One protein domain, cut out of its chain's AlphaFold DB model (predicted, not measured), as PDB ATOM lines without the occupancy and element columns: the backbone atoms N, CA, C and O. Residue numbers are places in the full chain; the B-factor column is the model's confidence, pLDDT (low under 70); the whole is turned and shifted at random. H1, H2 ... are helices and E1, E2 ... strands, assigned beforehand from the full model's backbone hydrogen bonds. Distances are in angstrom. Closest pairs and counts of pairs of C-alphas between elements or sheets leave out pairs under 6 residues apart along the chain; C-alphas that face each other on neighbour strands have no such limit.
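Overview. This is residues 12 to 150 of the 667 residues of an uncharacterized protein of Candidatus Roizmanbacteria bacterium GW2011_GWA2_37_7 (UniProt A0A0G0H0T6). The body is a small sandwich: a strongly twisted sheet of four strands, E6 E5 E4 E10, is partly face to face with a smaller sheet, E7 E8 E9, their strands crossed at 43 degrees. Away from it, the hairpin E1 and E2 and the lone strand E3 trail off in a wide, loose loop of which residues 24 to 33 and 36 to 43 stick out, while the short helix H1 sits at the opposite end of the long axis. The printed part has 139 residues with ten named strands and one named helix, in the order E1 E2 E3 E4 E5 E6 H1 E7 E8 E9 E10; its class is mostly strand, and each sheet is antiparallel. The whole is loose, with a radius of gyration of the C-alphas of 17.8 A, and elongated, spanning 56 by 31 by 28 A.

Arrangement. Begin at E1, residues 12 to 14, and E2, residues 18 to 24, an antiparallel hairpin in which N 13 and O 20 are 2.8 A apart, within hydrogen-bond range. Next comes E3, residues 31 to 36, which pairs with no named strand and is apart from E2. Read on to E4, residues 47 to 56, and E5, residues 59 to 67, a hairpin with N 52 and O 63 at 2.8 A. E5 forms another hairpin with E6, residues 78 to 87, where N 62 and O 84 are 2.8 A apart; E4 E5 E6 are a meander, each strand the antiparallel neighbour of the one before. H1, residues 90 to 94, only grazes the sheet of these strands, with its residues 90 to 93; its one O i to N i+4 pair is within hydrogen-bond range. Then look at E7, residues 98 to 100, E8, residues 114 to 123, and E9, residues 126 to 131, a second meander with N 115 and O 99 at 2.9 A and N 128 and O 121 at 2.8 A. H1 only grazes this sheet too, and the closest C-alphas of H1 and E8, those of Phe 93 and Asn 116, are 6.6 A apart. Last comes E10, residues 139 to 146, the antiparallel neighbour of E4, with N 141 and O 51 at 2.8 A; E10 and E6 are the edge strands of their sheet. Across the sandwich, two sheets face to face, the facing parts are 9.5 A centre to centre and their best planes 16 degrees apart. The closest C-alphas of E9 and E10 there, those of Ser 126 and Val 144, are 6.7 A apart. E4 and E9 are only just apart, at 8.2 A.

Along the chain. Find C-alpha 12 at (49.390, 2.060, -36.194), where E1 begins; E2 then runs 19.6 A to C-alpha 24, and E3 covers 16.8 A. From C-alpha 47 at (34.178, 15.161, -42.525), E4 runs 28.6 A; E5 measures 25.5 A and E6 26.7 A, with a bend of 51 degrees at residue 81. Beyond the short H1 and E7, E8 covers 20.9 A and bends by 93 degrees at residue 118. E9 measures 16.2 A, and E10 runs 20.6 A to C-alpha 146 at (35.470, 17.070, -47.353).

Size, cuts and confidence. Look for the two C-alphas farthest apart at His 27 and Lys 91, 57.4 A from each other. Without the stretches that stand free, the body of 121 residues spans 49 by 29 by 27 A. The printed part has no cut, and its one long link joins E7 to E8 through residues 101 to 113. The mean pLDDT of the printed part is 80.5; it is under 70 at residues 25 to 29, 38 to 45 and 94 to 113.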
ATOM      1  N   TYR A  12      50.176   1.838 -34.994       85.25
ATOM      2  CA  TYR A  12      49.390   2.060 -36.194       85.25
ATOM      3  C   TYR A  12      49.747   1.040 -37.265       85.25
ATOM      4  O   TYR A  12      50.902   0.914 -37.655       85.25
ATOM      5  N   THR A  13      48.769   0.342 -37.806       86.19
ATOM      6  CA  THR A  13      48.941  -0.429 -39.034       86.19
ATOM      7  C   THR A  13      48.122   0.225 -40.131       86.19
ATOM      8  O   THR A  13      47.014   0.710 -39.902       86.19
ATOM      9  N   VAL A  14      48.702   0.292 -41.321       82.19
ATOM     10  CA  VAL A  14      48.075   0.896 -42.493       82.19
ATOM     11  C   VAL A  14      47.947  -0.205 -43.534       82.19
ATOM     12  O   VAL A  14      48.937  -0.839 -43.890       82.19
ATOM     13  N   ASP A  15      46.726  -0.466 -43.990       78.31
ATOM     14  CA  ASP A  15      46.491  -1.280 -45.181       78.31
ATOM     15  C   ASP A  15      46.035  -0.397 -46.352       78.31
ATOM     16  O   ASP A  15      46.033   0.827 -46.270       78.31
ATOM     17  N   SER A  16      45.667  -0.994 -47.488       70.00
ATOM     18  CA  SER A  16      45.264  -0.233 -48.683       70.00
ATOM     19  C   SER A  16      43.943   0.547 -48.558       70.00
ATOM     20  O   SER A  16      43.515   1.181 -49.518       70.00
ATOM     21  N   THR A  17      43.221   0.433 -47.445       78.50
ATOM     22  CA  THR A  17      41.870   0.997 -47.289       78.50
ATOM     23  C   THR A  17      41.587   1.569 -45.908       78.50
ATOM     24  O   THR A  17      40.741   2.456 -45.793       78.50
ATOM     25  N   LYS A  18      42.266   1.085 -44.868       87.94
ATOM     26  CA  LYS A  18      42.027   1.467 -43.480       87.94
ATOM     27  C   LYS A  18      43.323   1.614 -42.693       87.94
ATOM     28  O   LYS A  18      44.334   0.965 -42.961       87.94
ATOM     29  N   MET A  19      43.241   2.465 -41.685       89.56
ATOM     30  CA  MET A  19      44.236   2.619 -40.643       89.56
ATOM     31  C   MET A  19      43.669   2.027 -39.358       89.56
ATOM     32  O   MET A  19      42.532   2.312 -38.973       89.56
ATOM     33  N   THR A  20      44.469   1.194 -38.705       90.81
ATOM     34  CA  THR A  20      44.137   0.573 -37.427       90.81
ATOM     35  C   THR A  20      45.125   1.072 -36.380       90.81
ATOM     36  O   THR A  20      46.328   0.949 -36.568       90.81
ATOM     37  N   ALA A  21      44.635   1.626 -35.274       88.31
ATOM     38  CA  ALA A  21      45.443   2.029 -34.127       88.31
ATOM     39  C   ALA A  21      45.140   1.110 -32.938       88.31
ATOM     40  O   ALA A  21      43.990   1.005 -32.515       88.31
ATOM     41  N   SER A  22      46.155   0.449 -32.389       85.56
ATOM     42  CA  SER A  22      46.026  -0.425 -31.221       85.56
ATOM     43  C   SER A  22      46.642   0.231 -29.995       85.56
ATOM     44  O   SER A  22      47.840   0.500 -29.974       85.56
ATOM     45  N   VAL A  23      45.835   0.475 -28.965       78.94
ATOM     46  CA  VAL A  23      46.245   1.104 -27.708       78.94
ATOM     47  C   VAL A  23      46.244   0.053 -26.595       78.94
ATOM     48  O   VAL A  23      45.180  -0.472 -26.251       78.94
ATOM     49  N   PRO A  24      47.402  -0.256 -25.981       70.25
ATOM     50  CA  PRO A  24      47.459  -1.108 -24.799       70.25
ATOM     51  C   PRO A  24      46.639  -0.488 -23.662       70.25
ATOM     52  O   PRO A  24      46.948   0.606 -23.188       70.25
ATOM     53  N   THR A  25      45.591  -1.169 -23.199       64.94
ATOM     54  CA  THR A  25      44.797  -0.693 -22.060       64.94
ATOM     55  C   THR A  25      45.420  -1.161 -20.758       64.94
ATOM     56  O   THR A  25      45.479  -2.359 -20.495       64.94
ATOM     57  N   VAL A  26      45.855  -0.218 -19.920       53.41
ATOM     58  CA  VAL A  26      46.314  -0.532 -18.555       53.41
ATOM     59  C   VAL A  26      45.140  -0.510 -17.568       53.41
ATOM     60  O   VAL A  26      45.116  -1.311 -16.641       53.41
ATOM     61  N   HIS A  27      44.127   0.337 -17.795       56.47
ATOM     62  CA  HIS A  27      42.938   0.457 -16.946       56.47
ATOM     63  C   HIS A  27      41.741   0.971 -17.758       56.47
ATOM     64  O   HIS A  27      41.785   2.081 -18.287       56.47
ATOM     65  N   GLY A  28      40.673   0.180 -17.853       57.94
ATOM     66  CA  GLY A  28      39.449   0.565 -18.555       57.94
ATOM     67  C   GLY A  28      38.422  -0.559 -18.539       57.94
ATOM     68  O   GLY A  28      38.187  -1.179 -19.566       57.94
ATOM     69  N   GLU A  29      37.850  -0.847 -17.371       68.56
ATOM     70  CA  GLU A  29      36.658  -1.697 -17.269       68.56
ATOM     71  C   GLU A  29      35.423  -0.799 -17.151       68.56
ATOM     72  O   GLU A  29      35.445   0.179 -16.400       68.56
ATOM     73  N   GLY A  30      34.365  -1.124 -17.895       81.88
ATOM     74  CA  GLY A  30      33.089  -0.412 -17.861       81.88
ATOM     75  C   GLY A  30      32.657   0.175 -19.204       81.88
ATOM     76  O   GLY A  30      33.290  -0.030 -20.242       81.88
ATOM     77  N   GLU A  31      31.547   0.908 -19.158       87.75
ATOM     78  CA  GLU A  31      30.969   1.594 -20.311       87.75
ATOM     79  C   GLU A  31      31.578   2.987 -20.502       87.75
ATOM     80  O   GLU A  31      31.783   3.749 -19.553       87.75
ATOM     81  N   PHE A  32      31.821   3.337 -21.759       87.88
ATOM     82  CA  PHE A  32      32.339   4.626 -22.195       87.88
ATOM     83  C   PHE A  32      31.422   5.225 -23.256       87.88
ATOM     84  O   PHE A  32      30.644   4.515 -23.879       87.88
ATOM     85  N   HIS A  33      31.534   6.521 -23.501       88.00
ATOM     86  CA  HIS A  33      30.937   7.177 -24.661       88.00
ATOM     87  C   HIS A  33      31.951   8.140 -25.272       88.00
ATOM     88  O   HIS A  33      32.901   8.556 -24.603       88.00
ATOM     89  N   TYR A  34      31.774   8.452 -26.553       87.69
ATOM     90  CA  TYR A  34      32.569   9.482 -27.206       87.69
ATOM     91  C   TYR A  34      32.092  10.874 -26.792       87.69
ATOM     92  O   TYR A  34      30.896  11.149 -26.787       87.69
ATOM     93  N   GLU A  35      33.040  11.754 -26.493       86.31
ATOM     94  CA  GLU A  35      32.816  13.164 -26.185       86.31
ATOM     95  C   GLU A  35      33.935  14.003 -26.822       86.31
ATOM     96  O   GLU A  35      35.072  13.541 -26.943       86.31
ATOM     97  N   ILE A  36      33.627  15.233 -27.235       83.31
ATOM     98  CA  ILE A  36      34.632  16.202 -27.693       83.31
ATOM     99  C   ILE A  36      34.978  17.112 -26.522       83.31
ATOM    100  O   ILE A  36      34.119  17.806 -25.989       83.31
ATOM    101  N   ILE A  37      36.249  17.127 -26.134       80.00
ATOM    102  CA  ILE A  37      36.718  17.889 -24.979       80.00
ATOM    103  C   ILE A  37      37.240  19.256 -25.431       80.00
ATOM    104  O   ILE A  37      38.163  19.341 -26.234       80.00
ATOM    105  N   GLY A  38      36.711  20.340 -24.856       66.75
ATOM    106  CA  GLY A  38      37.331  21.669 -24.941       66.75
ATOM    107  C   GLY A  38      36.696  22.690 -25.893       66.75
ATOM    108  O   GLY A  38      37.180  23.820 -25.911       66.75
ATOM    109  N   GLN A  39      35.616  22.364 -26.617       56.09
ATOM    110  CA  GLN A  39      34.746  23.328 -27.319       56.09
ATOM    111  C   GLN A  39      33.295  22.799 -27.373       56.09
ATOM    112  O   GLN A  39      33.096  21.633 -27.695       56.09
ATOM    113  N   ASP A  40      32.293  23.642 -27.081       41.03
ATOM    114  CA  ASP A  40      30.864  23.254 -26.980       41.03
ATOM    115  C   ASP A  40      30.169  23.007 -28.338       41.03
ATOM    116  O   ASP A  40      29.008  22.603 -28.385       41.03
ATOM    117  N   VAL A  41      30.849  23.266 -29.459       41.97
ATOM    118  CA  VAL A  41      30.313  23.067 -30.811       41.97
ATOM    119  C   VAL A  41      31.437  22.521 -31.684       41.97
ATOM    120  O   VAL A  41      32.529  23.090 -31.693       41.97
ATOM    121  N   LEU A  42      31.169  21.431 -32.411       52.25
ATOM    122  CA  LEU A  42      31.999  21.002 -33.539       52.25
ATOM    123  C   LEU A  42      32.270  22.246 -34.409       52.25
ATOM    124  O   LEU A  42      31.293  22.864 -34.843       52.25
ATOM    125  N   PRO A  43      33.527  22.667 -34.666       50.59
ATOM    126  CA  PRO A  43      33.763  23.657 -35.718       50.59
ATOM    127  C   PRO A  43      33.088  23.161 -37.005       50.59
ATOM    128  O   PRO A  43      32.892  21.957 -37.129       50.59
ATOM    129  N   GLU A  44      32.682  24.043 -37.925       55.03
ATOM    130  CA  GLU A  44      32.146  23.642 -39.240       55.03
ATOM    131  C   GLU A  44      33.147  22.669 -39.897       55.03
ATOM    132  O   GLU A  44      34.171  23.095 -40.424       55.03
ATOM    133  N   SER A  45      32.936  21.362 -39.707       65.88
ATOM    134  CA  SER A  45      34.052  20.419 -39.633       65.88
ATOM    135  C   SER A  45      34.224  19.676 -40.933       65.88
ATOM    136  O   SER A  45      33.278  19.120 -41.500       65.88
ATOM    137  N   ASP A  46      35.478  19.582 -41.331       84.56
ATOM    138  CA  ASP A  46      35.955  18.541 -42.209       84.56
ATOM    139  C   ASP A  46      35.408  17.166 -41.789       84.56
ATOM    140  O   ASP A  46      35.424  16.779 -40.620       84.56
ATOM    141  N   THR A  47      34.846  16.444 -42.754       89.56
ATOM    142  CA  THR A  47      34.178  15.161 -42.525       89.56
ATOM    143  C   THR A  47      34.794  14.090 -43.409       89.56
ATOM    144  O   THR A  47      34.943  14.267 -44.619       89.56
ATOM    145  N   LEU A  48      35.103  12.938 -42.815       93.44
ATOM    146  CA  LEU A  48      35.526  11.755 -43.555       93.44
ATOM    147  C   LEU A  48      34.296  11.040 -44.126       93.44
ATOM    148  O   LEU A  48      33.442  10.570 -43.371       93.44
ATOM    149  N   ILE A  49      34.203  10.941 -45.452       94.50
ATOM    150  CA  ILE A  49      33.115  10.238 -46.142       94.50
ATOM    151  C   ILE A  49      33.635   8.924 -46.713       94.50
ATOM    152  O   ILE A  49      34.459   8.925 -47.623       94.50
ATOM    153  N   GLU A  50      33.106   7.805 -46.226       95.25
ATOM    154  CA  GLU A  50      33.316   6.475 -46.793       95.25
ATOM    155  C   GLU A  50      32.297   6.198 -47.908       95.25
ATOM    156  O   GLU A  50      31.100   6.473 -47.771       95.25
ATOM    157  N   ILE A  51      32.764   5.645 -49.025       95.12
ATOM    158  CA  ILE A  51      31.996   5.558 -50.265       95.12
ATOM    159  C   ILE A  51      31.861   4.103 -50.682       95.12
ATOM    160  O   ILE A  51      32.846   3.393 -50.876       95.12
ATOM    161  N   TYR A  52      30.618   3.677 -50.876       95.69
ATOM    162  CA  TYR A  52      30.269   2.340 -51.330       95.69
ATOM    163  C   TYR A  52      29.619   2.411 -52.700       95.69
ATOM    164  O   TYR A  52      28.781   3.273 -52.952       95.69
ATOM    165  N   ALA A  53      29.951   1.461 -53.568       95.12
ATOM    166  CA  ALA A  53      29.369   1.367 -54.898       95.12
ATOM    167  C   ALA A  53      28.782  -0.019 -55.169       95.12
ATOM    168  O   ALA A  53      29.350  -1.039 -54.781       95.12
ATOM    169  N   ALA A  54      27.652  -0.042 -55.867       95.19
ATOM    170  CA  ALA A  54      27.010  -1.228 -56.421       95.19
ATOM    171  C   ALA A  54      26.544  -0.921 -57.843       95.19
ATOM    172  O   ALA A  54      26.119   0.195 -58.139       95.19
ATOM    173  N   ARG A  55      26.559  -1.913 -58.729       91.56
ATOM    174  CA  ARG A  55      26.136  -1.734 -60.117       91.56
ATOM    175  C   ARG A  55      24.979  -2.653 -60.470       91.56
ATOM    176  O   ARG A  55      25.037  -3.864 -60.268       91.56
ATOM    177  N   SER A  56      23.954  -2.075 -61.086       89.69
ATOM    178  CA  SER A  56      22.810  -2.795 -61.645       89.69
ATOM    179  C   SER A  56      22.600  -2.370 -63.097       89.69
ATOM    180  O   SER A  56      22.050  -1.302 -63.354       89.69
ATOM    181  N   ALA A  57      23.041  -3.205 -64.043       85.62
ATOM    182  CA  ALA A  57      22.963  -2.951 -65.486       85.62
ATOM    183  C   ALA A  57      23.586  -1.599 -65.912       85.62
ATOM    184  O   ALA A  57      24.816  -1.505 -66.016       85.62
ATOM    185  N   GLU A  58      22.744  -0.591 -66.156       90.31
ATOM    186  CA  GLU A  58      23.090   0.766 -66.623       90.31
ATOM    187  C   GLU A  58      23.197   1.788 -65.480       90.31
ATOM    188  O   GLU A  58      23.400   2.971 -65.726       90.31
ATOM    189  N   MET A  59      23.062   1.344 -64.229       93.81
ATOM    190  CA  MET A  59      23.075   2.219 -63.058       93.81
ATOM    191  C   MET A  59      24.268   1.917 -62.158       93.81
ATOM    192  O   MET A  59      24.482   0.767 -61.751       93.81
ATOM    193  N   LEU A  60      25.006   2.968 -61.808       95.00
ATOM    194  CA  LEU A  60      25.973   2.982 -60.720       95.00
ATOM    195  C   LEU A  60      25.299   3.585 -59.484       95.00
ATOM    196  O   LEU A  60      25.000   4.776 -59.441       95.00
ATOM    197  N   ASN A  61      25.058   2.750 -58.481       96.81
ATOM    198  CA  ASN A  61      24.478   3.149 -57.206       96.81
ATOM    199  C   ASN A  61      25.607   3.450 -56.223       96.81
ATOM    200  O   ASN A  61      26.474   2.600 -56.009       96.81
ATOM    201  N   ILE A  62      25.570   4.623 -55.602       97.50
ATOM    202  CA  ILE A  62      26.545   5.075 -54.612       97.50
ATOM    203  C   ILE A  62      25.854   5.251 -53.262       97.50
ATOM    204  O   ILE A  62      24.787   5.854 -53.178       97.50
ATOM    205  N   GLN A  63      26.473   4.736 -52.206       97.56
ATOM    206  CA  GLN A  63      26.118   5.000 -50.815       97.56
ATOM    207  C   GLN A  63      27.258   5.759 -50.148       97.56
ATOM    208  O   GLN A  63      28.421   5.381 -50.279       97.56
ATOM    209  N   LEU A  64      26.911   6.822 -49.432       96.81
ATOM    210  CA  LEU A  64      27.860   7.694 -48.751       96.81
ATOM    211  C   LEU A  64      27.632   7.584 -47.250       96.81
ATOM    212  O   LEU A  64      26.498   7.743 -46.791       96.81
ATOM    213  N   PHE A  65      28.697   7.330 -46.498       95.69
ATOM    214  CA  PHE A  65      28.664   7.263 -45.044       95.69
ATOM    215  C   PHE A  65      29.598   8.313 -44.449       95.69
ATOM    216  O   PHE A  65      30.790   8.286 -44.731       95.69
ATOM    217  N   ALA A  66      29.082   9.211 -43.611       92.81
ATOM    218  CA  ALA A  66      29.943  10.068 -42.796       92.81
ATOM    219  C   ALA A  66      30.489   9.252 -41.618       92.81
ATOM    220  O   ALA A  66      29.722   8.541 -40.966       92.81
ATOM    221  N   VAL A  67      31.795   9.348 -41.368       92.44
ATOM    222  CA  VAL A  67      32.504   8.679 -40.269       92.44
ATOM    223  C   VAL A  67      32.829   9.720 -39.205       92.44
ATOM    224  O   VAL A  67      33.730  10.534 -39.393       92.44
ATOM    225  N   PHE A  68      32.100   9.715 -38.087       87.44
ATOM    226  CA  PHE A  68      32.243  10.772 -37.070       87.44
ATOM    227  C   PHE A  68      33.279  10.437 -36.012       87.44
ATOM    228  O   PHE A  68      33.809  11.338 -35.378       87.44
ATOM    229  N   ALA A  69      33.564   9.161 -35.808       89.38
ATOM    230  CA  ALA A  69      34.590   8.684 -34.897       89.38
ATOM    231  C   ALA A  69      35.204   7.404 -35.475       89.38
ATOM    232  O   ALA A  69      34.582   6.749 -36.319       89.38
ATOM    233  N   PRO A  70      36.408   7.011 -35.038       90.88
ATOM    234  CA  PRO A  70      36.935   5.707 -35.391       90.88
ATOM    235  C   PRO A  70      36.044   4.594 -34.817       90.88
ATOM    236  O   PRO A  70      35.507   4.691 -33.706       90.88
ATOM    237  N   GLN A  71      35.901   3.516 -35.582       90.56
ATOM    238  CA  GLN A  71      35.280   2.282 -35.118       90.56
ATOM    239  C   GLN A  71      36.100   1.720 -33.959       90.56
ATOM    240  O   GLN A  71      37.322   1.645 -34.051       90.56
ATOM    241  N   ILE A  72      35.431   1.282 -32.894       86.94
ATOM    242  CA  ILE A  72      36.071   0.541 -31.804       86.94
ATOM    243  C   ILE A  72      35.564  -0.888 -31.848       86.94
ATOM    244  O   ILE A  72      34.357  -1.123 -31.756       86.94
ATOM    245  N   ASN A  73      36.480  -1.848 -31.955       78.81
ATOM    246  CA  ASN A  73      36.144  -3.267 -32.064       78.81
ATOM    247  C   ASN A  73      35.141  -3.510 -33.216       78.81
ATOM    248  O   ASN A  73      35.479  -3.309 -34.380       78.81
ATOM    249  N   THR A  74      33.905  -3.920 -32.916       76.69
ATOM    250  CA  THR A  74      32.827  -4.150 -33.897       76.69
ATOM    251  C   THR A  74      31.821  -2.997 -33.995       76.69
ATOM    252  O   THR A  74      30.875  -3.075 -34.781       76.69
ATOM    253  N   ILE A  75      31.991  -1.932 -33.207       82.75
ATOM    254  CA  ILE A  75      31.031  -0.829 -33.090       82.75
ATOM    255  C   ILE A  75      31.398   0.271 -34.088       82.75
ATOM    256  O   ILE A  75      32.309   1.069 -33.859       82.75
ATOM    257  N   SER A  76      30.685   0.300 -35.215       86.19
ATOM    258  CA  SER A  76      30.897   1.284 -36.280       86.19
ATOM    259  C   SER A  76      30.269   2.638 -35.935       86.19
ATOM    260  O   SER A  76      29.105   2.704 -35.545       86.19
ATOM    261  N   GLN A  77      31.028   3.717 -36.133       87.31
ATOM    262  CA  GLN A  77      30.613   5.098 -35.859       87.31
ATOM    263  C   GLN A  77      30.399   5.868 -37.167       87.31
ATOM    264  O   GLN A  77      31.088   6.845 -37.466       87.31
ATOM    265  N   LYS A  78      29.457   5.375 -37.978       90.81
ATOM    266  CA  LYS A  78      29.102   5.971 -39.269       90.81
ATOM    267  C   LYS A  78      27.597   5.967 -39.524       90.81
ATOM    268  O   LYS A  78      26.889   5.087 -39.039       90.81
ATOM    269  N   ILE A  79      27.115   6.910 -40.328       91.44
ATOM    270  CA  ILE A  79      25.703   7.018 -40.744       91.44
ATOM    271  C   ILE A  79      25.646   7.196 -42.244       91.44
ATOM    272  O   ILE A  79      26.487   7.870 -42.835       91.44
ATOM    273  N   LEU A  80      24.612   6.622 -42.842       94.62
ATOM    274  CA  LEU A  80      24.278   6.867 -44.231       94.62
ATOM    275  C   LEU A  80      23.818   8.324 -44.386       94.62
ATOM    276  O   LEU A  80      22.793   8.704 -43.824       94.62
ATOM    277  N   ILE A  81      24.559   9.112 -45.162       94.31
ATOM    278  CA  ILE A  81      24.248  10.525 -45.445       94.31
ATOM    279  C   ILE A  81      23.612  10.721 -46.823       94.31
ATOM    280  O   ILE A  81      22.991  11.747 -47.082       94.31
ATOM    281  N   GLY A  82      23.730   9.740 -47.720       94.38
ATOM    282  CA  GLY A  82      23.139   9.841 -49.048       94.38
ATOM    283  C   GLY A  82      23.188   8.548 -49.847       94.38
ATOM    284  O   GLY A  82      24.074   7.709 -49.665       94.38
ATOM    285  N   GLN A  83      22.220   8.413 -50.753       96.56
ATOM    286  CA  GLN A  83      22.206   7.402 -51.805       96.56
ATOM    287  C   GLN A  83      22.035   8.107 -53.142       96.56
ATOM    288  O   GLN A  83      21.091   8.875 -53.314       96.56
ATOM    289  N   LEU A  84      22.947   7.847 -54.066       95.81
ATOM    290  CA  LEU A  84      22.986   8.488 -55.372       95.81
ATOM    291  C   LEU A  84      22.933   7.419 -56.450       95.81
ATOM    292  O   LEU A  84      23.404   6.294 -56.266       95.81
ATOM    293  N   GLN A  85      22.364   7.783 -57.585       95.69
ATOM    294  CA  GLN A  85      22.256   6.907 -58.738       95.69
ATOM    295  C   GLN A  85      22.738   7.663 -59.959       95.69
ATOM    296  O   GLN A  85      22.199   8.722 -60.262       95.69
ATOM    297  N   PHE A  86      23.735   7.102 -60.636       95.50
ATOM    298  CA  PHE A  86      24.301   7.666 -61.850       95.50
ATOM    299  C   PHE A  86      24.070   6.730 -63.028       95.50
ATOM    300  O   PHE A  86      24.249   5.511 -62.909       95.50
ATOM    301  N   HIS A  87      23.716   7.304 -64.173       94.31
ATOM    302  CA  HIS A  87      23.591   6.540 -65.411       94.31
ATOM    303  C   HIS A  87      24.979   6.273 -65.998       94.31
ATOM    304  O   HIS A  87      25.791   7.184 -66.160       94.31
ATOM    305  N   VAL A  88      25.252   5.015 -66.338       91.81
ATOM    306  CA  VAL A  88      26.512   4.580 -66.947       91.81
ATOM    307  C   VAL A  88      26.242   3.753 -68.194       91.81
ATOM    308  O   VAL A  88      25.361   2.895 -68.216       91.81
ATOM    309  N   ASN A  89      27.044   3.954 -69.239       89.50
ATOM    310  CA  ASN A  89      26.961   3.134 -70.438       89.50
ATOM    311  C   ASN A  89      27.514   1.727 -70.133       89.50
ATOM    312  O   ASN A  89      28.699   1.595 -69.803       89.50
ATOM    313  N   PRO A  90      26.717   0.648 -70.267       83.00
ATOM    314  CA  PRO A  90      27.163  -0.689 -69.887       83.00
ATOM    315  C   PRO A  90      28.375  -1.186 -70.667       83.00
ATOM    316  O   PRO A  90      29.182  -1.932 -70.106       83.00
ATOM    317  N   LYS A  91      28.500  -0.789 -71.940       81.88
ATOM    318  CA  LYS A  91      29.623  -1.176 -72.799       81.88
ATOM    319  C   LYS A  91      30.897  -0.468 -72.360       81.88
ATOM    320  O   LYS A  91      31.875  -1.152 -72.103       81.88
ATOM    321  N   GLU A  92      30.860   0.850 -72.181       81.06
ATOM    322  CA  GLU A  92      31.991   1.637 -71.652       81.06
ATOM    323  C   GLU A  92      32.418   1.136 -70.263       81.06
ATOM    324  O   GLU A  92      33.601   1.070 -69.938       81.06
ATOM    325  N   PHE A  93      31.458   0.716 -69.433       77.81
ATOM    326  CA  PHE A  93      31.758   0.268 -68.078       77.81
ATOM    327  C   PHE A  93      32.388  -1.139 -68.021       77.81
ATOM    328  O   PHE A  93      33.341  -1.352 -67.273       77.81
ATOM    329  N   VAL A  94      31.841  -2.118 -68.764       68.25
ATOM    330  CA  VAL A  94      32.322  -3.522 -68.757       68.25
ATOM    331  C   VAL A  94      33.459  -3.744 -69.748       68.25
ATOM    332  O   VAL A  94      34.450  -4.380 -69.404       68.25
ATOM    333  N   LEU A  95      33.278  -3.273 -70.983       59.84
ATOM    334  CA  LEU A  95      34.143  -3.533 -72.138       59.84
ATOM    335  C   LEU A  95      35.097  -2.374 -72.437       59.84
ATOM    336  O   LEU A  95      35.942  -2.513 -73.319       59.84
ATOM    337  N   GLY A  96      34.956  -1.240 -71.743       59.00
ATOM    338  CA  GLY A  96      35.949  -0.176 -71.794       59.00
ATOM    339  C   GLY A  96      37.309  -0.678 -71.319       59.00
ATOM    340  O   GLY A  96      37.413  -1.719 -70.665       59.00
ATOM    341  N   GLU A  97      38.359   0.069 -71.665       60.12
ATOM    342  CA  GLU A  97      39.726  -0.243 -71.248       60.12
ATOM    343  C   GLU A  97      39.769  -0.537 -69.743       60.12
ATOM    344  O   GLU A  97      39.457   0.312 -68.900       60.12
ATOM    345  N   SER A  98      40.132  -1.779 -69.426       56.00
ATOM    346  CA  SER A  98      40.375  -2.231 -68.068       56.00
ATOM    347  C   SER A  98      41.845  -2.157 -67.761       56.00
ATOM    348  O   SER A  98      42.650  -2.613 -68.574       56.00
ATOM    349  N   ARG A  99      42.171  -1.688 -66.570       61.03
ATOM    350  CA  ARG A  99      43.553  -1.472 -66.162       61.03
ATOM    351  C   ARG A  99      43.852  -2.204 -64.876       61.03
ATOM    352  O   ARG A  99      42.965  -2.274 -64.023       61.03
ATOM    353  N   GLU A 100      45.031  -2.806 -64.762       51.09
ATOM    354  CA  GLU A 100      45.429  -3.424 -63.495       51.09
ATOM    355  C   GLU A 100      45.643  -2.317 -62.459       51.09
ATOM    356  O   GLU A 100      46.082  -1.219 -62.766       51.09
ATOM    357  N   LYS A 101      45.238  -2.551 -61.217       52.53
ATOM    358  CA  LYS A 101      45.226  -1.522 -60.169       52.53
ATOM    359  C   LYS A 101      46.606  -1.283 -59.551       52.53
ATOM    360  O   LYS A 101      46.781  -0.294 -58.851       52.53
ATOM    361  N   ASP A 102      47.573  -2.135 -59.892       48.72
ATOM    362  CA  ASP A 102      49.004  -1.959 -59.620       48.72
ATOM    363  C   ASP A 102      49.650  -0.889 -60.529       48.72
ATOM    364  O   ASP A 102      50.849  -0.632 -60.426       48.72
ATOM    365  N   GLU A 103      48.861  -0.248 -61.397       52.88
ATOM    366  CA  GLU A 103      49.254   0.918 -62.180       52.88
ATOM    367  C   GLU A 103      49.387   2.147 -61.272       52.88
ATOM    368  O   GLU A 103      48.405   2.738 -60.810       52.88
ATOM    369  N   PHE A 104      50.637   2.480 -60.972       54.53
ATOM    370  CA  PHE A 104      51.047   3.378 -59.906       54.53
ATOM    371  C   PHE A 104      50.345   4.743 -59.919       54.53
ATOM    372  O   PHE A 104      50.409   5.473 -60.906       54.53
ATOM    373  N   THR A 105      49.758   5.102 -58.777       51.88
ATOM    374  CA  THR A 105      49.337   6.455 -58.399       51.88
ATOM    375  C   THR A 105      50.114   6.891 -57.178       51.88
ATOM    376  O   THR A 105      49.967   6.276 -56.124       51.88
ATOM    377  N   SER A 106      50.842   7.995 -57.288       45.94
ATOM    378  CA  SER A 106      51.734   8.527 -56.257       45.94
ATOM    379  C   SER A 106      51.056   8.977 -54.944       45.94
ATOM    380  O   SER A 106      51.752   9.375 -54.016       45.94
ATOM    381  N   THR A 107      49.727   8.855 -54.805       48.12
ATOM    382  CA  THR A 107      48.971   9.132 -53.555       48.12
ATOM    383  C   THR A 107      47.859   8.142 -53.212       48.12
ATOM    384  O   THR A 107      47.236   8.254 -52.160       48.12
ATOM    385  N   LEU A 108      47.587   7.149 -54.060       51.12
ATOM    386  CA  LEU A 108      46.396   6.308 -53.933       51.12
ATOM    387  C   LEU A 108      46.794   4.834 -53.938       51.12
ATOM    388  O   LEU A 108      46.668   4.152 -54.954       51.12
ATOM    389  N   ARG A 109      47.220   4.302 -52.786       49.22
ATOM    390  CA  ARG A 109      47.079   2.861 -52.545       49.22
ATOM    391  C   ARG A 109      45.582   2.571 -52.512       49.22
ATOM    392  O   ARG A 109      44.949   2.668 -51.474       49.22
ATOM    393  N   GLN A 110      44.987   2.246 -53.650       49.28
ATOM    394  CA  GLN A 110      43.721   1.530 -53.659       49.28
ATOM    395  C   GLN A 110      44.062   0.045 -53.832       49.28
ATOM    396  O   GLN A 110      44.860  -0.278 -54.701       49.28
ATOM    397  N   GLY A 111      43.472  -0.851 -53.028       47.41
ATOM    398  CA  GLY A 111      43.833  -2.287 -52.971       47.41
ATOM    399  C   GLY A 111      43.827  -3.055 -54.305       47.41
ATOM    400  O   GLY A 111      43.486  -2.514 -55.338       47.41
ATOM    401  N   THR A 112      44.142  -4.342 -54.327       48.62
ATOM    402  CA  THR A 112      44.262  -5.136 -55.572       48.62
ATOM    403  C   THR A 112      42.990  -5.125 -56.457       48.62
ATOM    404  O   THR A 112      41.864  -5.072 -55.953       48.62
ATOM    405  N   GLY A 113      43.122  -5.138 -57.796       64.62
ATOM    406  CA  GLY A 113      41.967  -5.262 -58.712       64.62
ATOM    407  C   GLY A 113      42.162  -4.700 -60.124       64.62
ATOM    408  O   GLY A 113      43.273  -4.381 -60.514       64.62
ATOM    409  N   LYS A 114      41.076  -4.568 -60.898       75.38
ATOM    410  CA  LYS A 114      41.047  -3.779 -62.143       75.38
ATOM    411  C   LYS A 114      40.226  -2.508 -61.953       75.38
ATOM    412  O   LYS A 114      39.169  -2.564 -61.319       75.38
ATOM    413  N   VAL A 115      40.674  -1.387 -62.506       79.81
ATOM    414  CA  VAL A 115      39.982  -0.087 -62.445       79.81
ATOM    415  C   VAL A 115      39.288   0.207 -63.774       79.81
ATOM    416  O   VAL A 115      39.785  -0.151 -64.842       79.81
ATOM    417  N   ASN A 116      38.121   0.848 -63.712       84.69
ATOM    418  CA  ASN A 116      37.425   1.341 -64.892       84.69
ATOM    419  C   ASN A 116      38.187   2.538 -65.495       84.69
ATOM    420  O   ASN A 116      38.378   3.538 -64.812       84.69
ATOM    421  N   GLY A 117      38.610   2.477 -66.759       83.00
ATOM    422  CA  GLY A 117      39.338   3.583 -67.402       83.00
ATOM    423  C   GLY A 117      38.478   4.799 -67.786       83.00
ATOM    424  O   GLY A 117      39.013   5.892 -67.966       83.00
ATOM    425  N   HIS A 118      37.158   4.636 -67.894       89.19
ATOM    426  CA  HIS A 118      36.253   5.620 -68.500       89.19
ATOM    427  C   HIS A 118      35.551   6.538 -67.494       89.19
ATOM    428  O   HIS A 118      35.305   7.703 -67.792       89.19
ATOM    429  N   TYR A 119      35.254   6.039 -66.295       91.88
ATOM    430  CA  TYR A 119      34.505   6.762 -65.272       91.88
ATOM    431  C   TYR A 119      35.348   7.040 -64.024       91.88
ATOM    432  O   TYR A 119      36.129   6.200 -63.565       91.88
ATOM    433  N   ARG A 120      35.153   8.220 -63.431       92.75
ATOM    434  CA  ARG A 120      35.670   8.592 -62.105       92.75
ATOM    435  C   ARG A 120      34.537   9.155 -61.258       92.75
ATOM    436  O   ARG A 120      33.589   9.723 -61.795       92.75
ATOM    437  N   LEU A 121      34.644   9.020 -59.943       93.75
ATOM    438  CA  LEU A 121      33.719   9.650 -59.007       93.75
ATOM    439  C   LEU A 121      34.428  10.821 -58.332       93.75
ATOM    440  O   LEU A 121      35.431  10.621 -57.657       93.75
ATOM    441  N   LYS A 122      33.913  12.034 -58.499       93.62
ATOM    442  CA  LYS A 122      34.406  13.217 -57.796       93.62
ATOM    443  C   LYS A 122      33.520  13.492 -56.590       93.62
ATOM    444  O   LYS A 122      32.307  13.590 -56.745       93.62
ATOM    445  N   VAL A 123      34.115  13.610 -55.410       93.12
ATOM    446  CA  VAL A 123      33.430  13.906 -54.145       93.12
ATOM    447  C   VAL A 123      34.131  15.103 -53.512       93.12
ATOM    448  O   VAL A 123      35.288  15.012 -53.103       93.12
ATOM    449  N   GLY A 124      33.451  16.250 -53.500       90.44
ATOM    450  CA  GLY A 124      34.087  17.530 -53.192       90.44
ATOM    451  C   GLY A 124      35.190  17.851 -54.206       90.44
ATOM    452  O   GLY A 124      34.936  17.906 -55.413       90.44
ATOM    453  N   ASP A 125      36.413  18.032 -53.709       85.81
ATOM    454  CA  ASP A 125      37.605  18.304 -54.523       85.81
ATOM    455  C   ASP A 125      38.442  17.049 -54.824       85.81
ATOM    456  O   ASP A 125      39.429  17.125 -55.555       85.81
ATOM    457  N   SER A 126      38.044  15.890 -54.292       88.75
ATOM    458  CA  SER A 126      38.767  14.626 -54.440       88.75
ATOM    459  C   SER A 126      38.172  13.781 -55.565       88.75
ATOM    460  O   SER A 126      36.952  13.721 -55.730       88.75
ATOM    461  N   VAL A 127      39.026  13.099 -56.334       89.62
ATOM    462  CA  VAL A 127      38.613  12.199 -57.420       89.62
ATOM    463  C   VAL A 127      39.018  10.772 -57.084       89.62
ATOM    464  O   VAL A 127      40.178  10.482 -56.817       89.62
ATOM    465  N   ILE A 128      38.043   9.871 -57.123       88.19
ATOM    466  CA  ILE A 128      38.179   8.467 -56.756       88.19
ATOM    467  C   ILE A 128      37.973   7.606 -57.993       88.19
ATOM    468  O   ILE A 128      37.077   7.819 -58.820       88.19
ATOM    469  N   ARG A 129      38.812   6.582 -58.102       86.19
ATOM    470  CA  ARG A 129      38.720   5.558 -59.135       86.19
ATOM    471  C   ARG A 129      37.633   4.543 -58.815       86.19
ATOM    472  O   ARG A 129      37.496   4.077 -57.689       86.19
ATOM    473  N   ILE A 130      36.885   4.166 -59.844       88.19
ATOM    474  CA  ILE A 130      35.795   3.200 -59.736       88.19
ATOM    475  C   ILE A 130      36.344   1.821 -60.136       88.19
ATOM    476  O   ILE A 130      36.848   1.680 -61.257       88.19
ATOM    477  N   PRO A 131      36.271   0.788 -59.275       85.81
ATOM    478  CA  PRO A 131      36.642  -0.567 -59.671       85.81
ATOM    479  C   PRO A 131      35.857  -1.023 -60.906       85.81
ATOM    480  O   PRO A 131      34.660  -0.775 -61.022       85.81
ATOM    481  N   GLN A 132      36.510  -1.721 -61.833       82.44
ATOM    482  CA  GLN A 132      35.835  -2.235 -63.027       82.44
ATOM    483  C   GLN A 132      34.818  -3.328 -62.657       82.44
ATOM    484  O   GLN A 132      33.690  -3.348 -63.153       82.44
ATOM    485  N   ASN A 133      35.210  -4.217 -61.741       80.94
ATOM    486  CA  ASN A 133      34.401  -5.342 -61.279       80.94
ATOM    487  C   ASN A 133      33.557  -4.943 -60.059       80.94
ATOM    488  O   ASN A 133      33.775  -5.428 -58.949       80.94
ATOM    489  N   ILE A 134      32.600  -4.034 -60.253       85.19
ATOM    490  CA  ILE A 134      31.584  -3.736 -59.234       85.19
ATOM    491  C   ILE A 134      30.417  -4.707 -59.388       85.19
ATOM    492  O   ILE A 134      29.779  -4.777 -60.441       85.19
ATOM    493  N   SER A 135      30.149  -5.458 -58.320       87.62
ATOM    494  CA  SER A 135      29.003  -6.363 -58.244       87.62
ATOM    495  C   SER A 135      27.688  -5.602 -58.015       87.62
ATOM    496  O   SER A 135      27.666  -4.388 -57.821       87.62
ATOM    497  N   ASN A 136      26.567  -6.322 -57.980       89.81
ATOM    498  CA  ASN A 136      25.282  -5.757 -57.559       89.81
ATOM    499  C   ASN A 136      25.168  -5.537 -56.038       89.81
ATOM    500  O   ASN A 136      24.143  -5.041 -55.575       89.81
ATOM    501  N   LYS A 137      26.189  -5.907 -55.257       93.88
ATOM    502  CA  LYS A 137      26.281  -5.640 -53.819       93.88
ATOM    503  C   LYS A 137      27.188  -4.443 -53.570       93.88
ATOM    504  O   LYS A 137      28.215  -4.298 -54.231       93.88
ATOM    505  N   PHE A 138      26.811  -3.623 -52.592       94.00
ATOM    506  CA  PHE A 138      27.611  -2.480 -52.169       94.00
ATOM    507  C   PHE A 138      28.957  -2.946 -51.618       94.00
ATOM    508  O   PHE A 138      29.012  -3.775 -50.712       94.00
ATOM    509  N   GLN A 139      30.029  -2.395 -52.175       91.31
ATOM    510  CA  GLN A 139      31.401  -2.600 -51.725       91.31
ATOM    511  C   GLN A 139      32.091  -1.247 -51.562       91.31
ATOM    512  O   GLN A 139      31.822  -0.334 -52.344       91.31
ATOM    513  N   SER A 140      32.957  -1.120 -50.557       89.81
ATOM    514  CA  SER A 140      33.729   0.107 -50.341       89.81
ATOM    515  C   SER A 140      34.668   0.342 -51.527       89.81
ATOM    516  O   SER A 140      35.316  -0.590 -52.010       89.81
ATOM    517  N   ILE A 141      34.706   1.578 -52.026       88.50
ATOM    518  CA  ILE A 141      35.592   2.002 -53.120       88.50
ATOM    519  C   ILE A 141      36.616   3.055 -52.681       88.50
ATOM    520  O   ILE A 141      37.501   3.397 -53.461       88.50
ATOM    521  N   GLY A 142      36.529   3.533 -51.437       89.75
ATOM    522  CA  GLY A 142      37.450   4.507 -50.858       89.75
ATOM    523  C   GLY A 142      36.770   5.422 -49.845       89.75
ATOM    524  O   GLY A 142      35.564   5.317 -49.605       89.75
ATOM    525  N   ALA A 143      37.549   6.334 -49.273       92.44
ATOM    526  CA  ALA A 143      37.044   7.415 -48.443       92.44
ATOM    527  C   ALA A 143      37.770   8.722 -48.761       92.44
ATOM    528  O   ALA A 143      38.909   8.696 -49.222       92.44
ATOM    529  N   VAL A 144      37.108   9.857 -48.543       92.56
ATOM    530  CA  VAL A 144      37.691  11.186 -48.774       92.56
ATOM    531  C   VAL A 144      37.331  12.161 -47.666       92.56
ATOM    532  O   VAL A 144      36.228  12.104 -47.121       92.56
ATOM    533  N   MET A 145      38.243  13.085 -47.379       91.62
ATOM    534  CA  MET A 145      37.957  14.254 -46.551       91.62
ATOM    535  C   MET A 145      37.238  15.338 -47.356       91.62
ATOM    536  O   MET A 145      37.657  15.667 -48.470       91.62
ATOM    537  N   VAL A 146      36.184  15.919 -46.782       91.00
ATOM    538  CA  VAL A 146      35.470  17.070 -47.353       91.00
ATOM    539  C   VAL A 146      35.356  18.190 -46.333       91.00
ATOM    540  O   VAL A 146      35.039  17.926 -45.185       91.00
ATOM    541  N   ASP A 147      35.550  19.437 -46.761       83.69
ATOM    542  CA  ASP A 147      35.636  20.599 -45.857       83.69
ATOM    543  C   ASP A 147      34.286  21.327 -45.656       83.69
ATOM    544  O   ASP A 147      34.244  22.436 -45.131       83.69
ATOM    545  N   LYS A 148      33.176  20.778 -46.172       82.31
ATOM    546  CA  LYS A 148      31.858  21.439 -46.184       82.31
ATOM    547  C   LYS A 148      30.727  20.446 -45.957       82.31
ATOM    548  O   LYS A 148      30.779  19.330 -46.469       82.31
ATOM    549  N   ASN A 149      29.662  20.914 -45.306       84.69
ATOM    550  CA  ASN A 149      28.418  20.152 -45.139       84.69
ATOM    551  C   ASN A 149      27.686  19.939 -46.475       84.69
ATOM    552  O   ASN A 149      27.088  18.888 -46.697       84.69
ATOM    553  N   ASP A 150      27.787  20.909 -47.384       88.62
ATOM    554  CA  ASP A 150      27.256  20.830 -48.744       88.62
ATOM    555  C   ASP A 150      28.285  20.156 -49.655       88.62
ATOM    556  O   ASP A 150      29.204  20.802 -50.176       88.62
TER     557      ASP A 150